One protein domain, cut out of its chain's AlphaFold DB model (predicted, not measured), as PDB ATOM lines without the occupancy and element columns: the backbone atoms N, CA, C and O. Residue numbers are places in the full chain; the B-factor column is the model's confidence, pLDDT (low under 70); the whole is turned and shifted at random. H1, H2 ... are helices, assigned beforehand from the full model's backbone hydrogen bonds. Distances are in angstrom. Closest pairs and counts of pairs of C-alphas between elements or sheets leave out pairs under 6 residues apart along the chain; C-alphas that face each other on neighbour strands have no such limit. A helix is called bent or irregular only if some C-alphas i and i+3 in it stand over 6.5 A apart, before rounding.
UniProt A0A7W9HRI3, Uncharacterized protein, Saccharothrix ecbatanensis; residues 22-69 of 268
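This is residues 22 to 69 of the 268 residues of an uncharacterized protein of Saccharothrix ecbatanensis (UniProt A0A7W9HRI3). Three helices run up and down in a small elongated bundle, with H2 in the middle of the contacts: H1 packs on it, H3 packs on it, and H1 and H3 come near each other at one place without clearly touching. The three centres make a triangle, and H3, the longest helix, runs along the long axis of the whole. The printed part has 48 residues with three named helices, in the order H1, H2, H3, and no named strand; its class is all helix. It is compact, with a radius of gyration of the C-alphas of 9.4 A, and its C-alphas span 29 by 16 by 12 A.

H1, residues 22 to 32, and H2, residues 35 to 48, form a helical hairpin. They touch, and their closest C-alphas are those of Gly 26 and Ala 38, 4.2 A apart. Their lines stand at a shallow tilt of 16 degrees, opposite ways. H2 also forms a helical hairpin with H3, residues 50 to 69. These two touch, with the C-alphas of Trp 35 and Ala 67 the closest at 5.0 A, and stand at a shallow tilt of 14 degrees, opposite ways. H1 and H3 are close but not clearly touching: their closest C-alphas, of Tyr 30 and Ala 63, are 6.6 A apart. They run the same way at a shallow tilt of 25 degrees. The three form a bundle, up and down, each helix running against the one before it. In H1 and H2 every O i to N i+4 pair is within hydrogen-bond range; in H3 it is 14 of 16.

H1 begins at C-alpha 22, at (177.370, 198.094, 198.561), and measures 15.2 A from first to last C-alpha. H2 begins at C-alpha 35, at (184.684, 185.961, 196.766), and measures 20.1 A. H3 measures 28.1 A and ends at C-alpha 69, at (191.726, 180.631, 192.429). H3 is irregular, with C-alphas 51 and 54 standing 8.3 A apart, and it has a kink of 37 degrees near residue 57.

The two C-alphas farthest apart are those of Gly 51 and Ala 69, at 29.3 A. The first and last printed C-alphas, of Ala 22 and Ala 69, are 23.4 A apart. The printed part has no cut. The links from H1 to H2, with 2 residues, and from H2 to H3, with 1 residue, are tight. The mean pLDDT of the printed part is 93.6, and no printed residue is under 70.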
ATOM      1  N   ALA A  22     176.994 199.239 199.387       93.06
ATOM      2  CA  ALA A  22     177.370 198.094 198.561       93.06
ATOM      3  C   ALA A  22     178.895 197.934 198.467       93.06
ATOM      4  O   ALA A  22     179.400 196.826 198.628       93.06
ATOM      5  N   TRP A  23     179.644 199.031 198.310       93.50
ATOM      6  CA  TRP A  23     181.109 198.990 198.311       93.50
ATOM      7  C   TRP A  23     181.671 198.434 199.624       93.50
ATOM      8  O   TRP A  23     182.487 197.512 199.619       93.50
ATOM      9  N   LEU A  24     181.203 198.960 200.761       93.75
ATOM     10  CA  LEU A  24     181.651 198.519 202.087       93.75
ATOM     11  C   LEU A  24     181.295 197.050 202.355       93.75
ATOM     12  O   LEU A  24     182.073 196.321 202.974       93.75
ATOM     13  N   ALA A  25     180.132 196.599 201.875       95.44
ATOM     14  CA  ALA A  25     179.748 195.193 201.926       95.44
ATOM     15  C   ALA A  25     180.689 194.324 201.076       95.44
ATOM     16  O   ALA A  25     181.161 193.298 201.563       95.44
ATOM     17  N   GLY A  26     181.024 194.758 199.858       95.69
ATOM     18  CA  GLY A  26     181.972 194.068 198.981       95.69
ATOM     19  C   GLY A  26     183.354 193.926 199.609       95.69
ATOM     20  O   GLY A  26     183.889 192.820 199.661       95.69
ATOM     21  N   GLN A  27     183.892 195.004 200.187       95.25
ATOM     22  CA  GLN A  27     185.183 194.979 200.878       95.25
ATOM     23  C   GLN A  27     185.179 194.007 202.060       95.25
ATOM     24  O   GLN A  27     186.095 193.200 202.194       95.25
ATOM     25  N   ARG A  28     184.118 194.014 202.877       95.62
ATOM     26  CA  ARG A  28     183.983 193.069 203.993       95.62
ATOM     27  C   ARG A  28     183.980 191.618 203.514       95.62
ATOM     28  O   ARG A  28     184.693 190.795 204.078       95.62
ATOM     29  N   ARG A  29     183.202 191.300 202.475       96.62
ATOM     30  CA  ARG A  29     183.153 189.942 201.907       96.62
ATOM     31  C   ARG A  29     184.490 189.526 201.307       96.62
ATOM     32  O   ARG A  29     184.915 188.392 201.498       96.62
ATOM     33  N   TYR A  30     185.180 190.455 200.653       96.31
ATOM     34  CA  TYR A  30     186.524 190.233 200.138       96.31
ATOM     35  C   TYR A  30     187.523 189.953 201.270       96.31
ATOM     36  O   TYR A  30     188.355 189.056 201.163       96.31
ATOM     37  N   ASP A  31     187.432 190.671 202.389       94.25
ATOM     38  CA  ASP A  31     188.277 190.433 203.563       94.25
ATOM     39  C   ASP A  31     187.997 189.067 204.214       94.25
ATOM     40  O   ASP A  31     188.935 188.387 204.636       94.25
ATOM     41  N   GLU A  32     186.728 188.646 204.233       93.75
ATOM     42  CA  GLU A  32     186.254 187.352 204.745       93.75
ATOM     43  C   GLU A  32     186.587 186.152 203.840       93.75
ATOM     44  O   GLU A  32     186.467 185.012 204.292       93.75
ATOM     45  N   GLY A  33     186.994 186.388 202.589       95.50
ATOM     46  CA  GLY A  33     187.219 185.337 201.590       95.50
ATOM     47  C   GLY A  33     185.948 184.836 200.893       95.50
ATOM     48  O   GLY A  33     185.983 183.826 200.196       95.50
ATOM     49  N   ASP A  34     184.819 185.530 201.052       96.50
ATOM     50  CA  ASP A  34     183.575 185.223 200.339       96.50
ATOM     51  C   ASP A  34     183.578 185.914 198.967       96.50
ATOM     52  O   ASP A  34     182.971 186.966 198.745       96.50
ATOM     53  N   TRP A  35     184.343 185.334 198.041       97.94
ATOM     54  CA  TRP A  35     184.684 185.961 196.766       97.94
ATOM     55  C   TRP A  35     183.477 186.242 195.872       97.94
ATOM     56  O   TRP A  35     183.403 187.305 195.256       97.94
ATOM     57  N   ARG A  36     182.502 185.326 195.820       97.50
ATOM     58  CA  ARG A  36     181.300 185.493 194.987       97.50
ATOM     59  C   ARG A  36     180.332 186.513 195.586       97.50
ATOM     60  O   ARG A  36     179.747 187.291 194.831       97.50
ATOM     61  N   ALA A  37     180.207 186.582 196.914       97.56
ATOM     62  CA  ALA A  37     179.447 187.659 197.546       97.56
ATOM     63  C   ALA A  37     180.138 189.022 197.373       97.56
ATOM     64  O   ALA A  37     179.463 190.019 197.114       97.56
ATOM     65  N   ALA A  38     181.471 189.072 197.465       97.69
ATOM     66  CA  ALA A  38     182.244 190.284 197.199       97.69
ATOM     67  C   ALA A  38     182.027 190.785 195.765       97.69
ATOM     68  O   ALA A  38     181.691 191.949 195.562       97.69
ATOM     69  N   GLU A  39     182.135 189.887 194.782       96.75
ATOM     70  CA  GLU A  39     181.885 190.180 193.369       96.75
ATOM     71  C   GLU A  39     180.474 190.750 193.146       96.75
ATOM     72  O   GLU A  39     180.308 191.766 192.470       96.75
ATOM     73  N   HIS A  40     179.452 190.132 193.746       96.88
ATOM     74  CA  HIS A  40     178.075 190.620 193.663       96.88
ATOM     75  C   HIS A  40     177.941 192.055 194.194       96.88
ATOM     76  O   HIS A  40     177.406 192.916 193.500       96.88
ATOM     77  N   HIS A  41     178.480 192.331 195.382       96.56
ATOM     78  CA  HIS A  41     178.408 193.656 195.990       96.56
ATOM     79  C   HIS A  41     179.203 194.723 195.230       96.56
ATOM     80  O   HIS A  41     178.720 195.846 195.090       96.56
ATOM     81  N   PHE A  42     180.386 194.395 194.701       95.31
ATOM     82  CA  PHE A  42     181.149 195.333 193.873       95.31
ATOM     83  C   PHE A  42     180.438 195.653 192.558       95.31
ATOM     84  O   PHE A  42     180.461 196.804 192.127       95.31
ATOM     85  N   ARG A  43     179.742 194.679 191.955       94.75
ATOM     86  CA  ARG A  43     178.898 194.921 190.778       94.75
ATOM     87  C   ARG A  43     177.761 195.895 191.094       94.75
ATOM     88  O   ARG A  43     177.601 196.870 190.372       94.75
ATOM     89  N   THR A  44     177.039 195.687 192.196       94.06
ATOM     90  CA  THR A  44     175.991 196.623 192.638       94.06
ATOM     91  C   THR A  44     176.560 198.019 192.908       94.06
ATOM     92  O   THR A  44     175.998 199.015 192.471       94.06
ATOM     93  N   ALA A  45     177.723 198.113 193.560       92.31
ATOM     94  CA  ALA A  45     178.359 199.401 193.835       92.31
ATOM     95  C   ALA A  45     178.736 200.176 192.558       92.31
ATOM     96  O   ALA A  45     178.641 201.401 192.546       92.31
ATOM     97  N   LEU A  46     179.151 199.476 191.495       91.75
ATOM     98  CA  LEU A  46     179.451 200.068 190.186       91.75
ATOM     99  C   LEU A  46     178.215 200.633 189.477       91.75
ATOM    100  O   LEU A  46     178.335 201.605 188.733       91.75
ATOM    101  N   GLU A  47     177.055 200.009 189.677       89.75
ATOM    102  CA  GLU A  47     175.778 200.472 189.130       89.75
ATOM    103  C   GLU A  47     175.289 201.736 189.858       89.75
ATOM    104  O   GLU A  47     174.790 202.659 189.211       89.75
ATOM    105  N   ASP A  48     175.495 201.801 191.178       87.50
ATOM    106  CA  ASP A  48     175.031 202.896 192.041       87.50
ATOM    107  C   ASP A  48     175.902 204.166 191.968       87.50
ATOM    108  O   ASP A  48     175.383 205.277 192.105       87.50
ATOM    109  N   ASP A  49     177.218 204.029 191.771       82.38
ATOM    110  CA  ASP A  49     178.161 205.155 191.708       82.38
ATOM    111  C   ASP A  49     179.137 205.038 190.519       82.38
ATOM    112  O   ASP A  49     180.280 204.580 190.661       82.38
ATOM    113  N   PRO A  50     178.733 205.529 189.331       74.88
ATOM    114  CA  PRO A  50     179.598 205.567 188.156       74.88
ATOM    115  C   PRO A  50     180.869 206.414 188.344       74.88
ATOM    116  O   PRO A  50     181.832 206.230 187.599       74.88
ATOM    117  N   GLY A  51     180.902 207.329 189.324       75.88
ATOM    118  CA  GLY A  51     182.080 208.145 189.638       75.88
ATOM    119  C   GLY A  51     183.259 207.317 190.158       75.88
ATOM    120  O   GLY A  51     184.414 207.698 189.967       75.88
ATOM    121  N   SER A  52     182.979 206.138 190.719       81.31
ATOM    122  CA  SER A  52     183.965 205.190 191.248       81.31
ATOM    123  C   SER A  52     184.344 204.070 190.267       81.31
ATOM    124  O   SER A  52     184.993 203.096 190.666       81.31
ATOM    125  N   ARG A  53     183.975 204.187 188.981       86.00
ATOM    126  CA  ARG A  53     184.039 203.095 187.993       86.00
ATOM    127  C   ARG A  53     185.384 202.368 187.931       86.00
ATOM    128  O   ARG A  53     185.410 201.152 188.050       86.00
ATOM    129  N   ALA A  54     186.497 203.092 187.819       85.88
ATOM    130  CA  ALA A  54     187.816 202.463 187.709       85.88
ATOM    131  C   ALA A  54     188.188 201.636 188.957       85.88
ATOM    132  O   ALA A  54     188.730 200.539 188.843       85.88
ATOM    133  N   SER A  55     187.869 202.136 190.158       87.25
ATOM    134  CA  SER A  55     188.130 201.410 191.411       87.25
ATOM    135  C   SER A  55     187.202 200.207 191.577       87.25
ATOM    136  O   SER A  55     187.639 199.162 192.051       87.25
ATOM    137  N   GLY A  56     185.936 200.332 191.171       90.31
ATOM    138  CA  GLY A  56     184.979 199.227 191.216       90.31
ATOM    139  C   GLY A  56     185.270 198.132 190.202       90.31
ATOM    140  O   GLY A  56     185.169 196.966 190.558       90.31
ATOM    141  N   GLU A  57     185.697 198.473 188.986       93.75
ATOM    142  CA  GLU A  57     186.097 197.486 187.978       93.75
ATOM    143  C   GLU A  57     187.320 196.693 188.459       93.75
ATOM    144  O   GLU A  57     187.327 195.467 188.363       93.75
ATOM    145  N   LEU A  58     188.303 197.365 189.073       95.00
ATOM    146  CA  LEU A  58     189.461 196.702 189.675       95.00
ATOM    147  C   LEU A  58     189.070 195.789 190.850       95.00
ATOM    148  O   LEU A  58     189.544 194.657 190.927       95.00
ATOM    149  N   ALA A  59     188.213 196.256 191.762       95.38
ATOM    150  CA  ALA A  59     187.762 195.459 192.905       95.38
ATOM    151  C   ALA A  59     186.932 194.240 192.466       95.38
ATOM    152  O   ALA A  59     187.105 193.139 192.997       95.38
ATOM    153  N   LEU A  60     186.071 194.423 191.461       95.94
ATOM    154  CA  LEU A  60     185.277 193.363 190.854       95.94
ATOM    155  C   LEU A  60     186.170 192.305 190.195       95.94
ATOM    156  O   LEU A  60     185.991 191.114 190.453       95.94
ATOM    157  N   ASP A  61     187.150 192.726 189.388       97.62
ATOM    158  CA  ASP A  61     188.096 191.804 188.754       97.62
ATOM    159  C   ASP A  61     188.947 191.056 189.790       97.62
ATOM    160  O   ASP A  61     189.100 189.837 189.700       97.62
ATOM    161  N   ALA A  62     189.430 191.752 190.824       97.88
ATOM    162  CA  ALA A  62     190.197 191.139 191.903       97.88
ATOM    163  C   ALA A  62     189.381 190.080 192.664       97.88
ATOM    164  O   ALA A  62     189.898 188.996 192.943       97.88
ATOM    165  N   ALA A  63     188.110 190.362 192.980       98.38
ATOM    166  CA  ALA A  63     187.207 189.395 193.604       98.38
ATOM    167  C   ALA A  63     186.970 188.181 192.697       98.38
ATOM    168  O   ALA A  63     187.057 187.042 193.158       98.38
ATOM    169  N   ASN A  64     186.753 188.410 191.401       98.56
ATOM    170  CA  ASN A  64     186.569 187.341 190.429       98.56
ATOM    171  C   ASN A  64     187.826 186.458 190.287       98.56
ATOM    172  O   ASN A  64     187.704 185.237 190.299       98.56
ATOM    173  N   ALA A  65     189.030 187.041 190.243       98.50
ATOM    174  CA  ALA A  65     190.288 186.291 190.185       98.50
ATOM    175  C   ALA A  65     190.510 185.420 191.434       98.50
ATOM    176  O   ALA A  65     190.986 184.287 191.323       98.50
ATOM    177  N   CYS A  66     190.146 185.922 192.621       98.69
ATOM    178  CA  CYS A  66     190.205 185.147 193.866       98.69
ATOM    179  C   CYS A  66     189.173 184.012 193.867       98.69
ATOM    180  O   CYS A  66     189.509 182.885 194.227       98.69
ATOM    181  N   ALA A  67     187.955 184.268 193.377       98.50
ATOM    182  CA  ALA A  67     186.948 183.227 193.196       98.50
ATOM    183  C   ALA A  67     187.443 182.123 192.249       98.50
ATOM    184  O   ALA A  67     187.301 180.941 192.549       98.50
ATOM    185  N   THR A  68     188.086 182.498 191.137       98.56
ATOM    186  CA  THR A  68     188.719 181.546 190.218       98.56
ATOM    187  C   THR A  68     189.803 180.730 190.913       98.56
ATOM    188  O   THR A  68     189.802 179.512 190.775       98.56
ATOM    189  N   ALA A  69     190.690 181.356 191.692       98.50
ATOM    190  CA  ALA A  69     191.726 180.631 192.429       98.50
ATOM    191  C   ALA A  69     191.135 179.589 193.392       98.50
ATOM    192  O   ALA A  69     191.592 178.443 193.406       98.50
TER     193      ALA A  69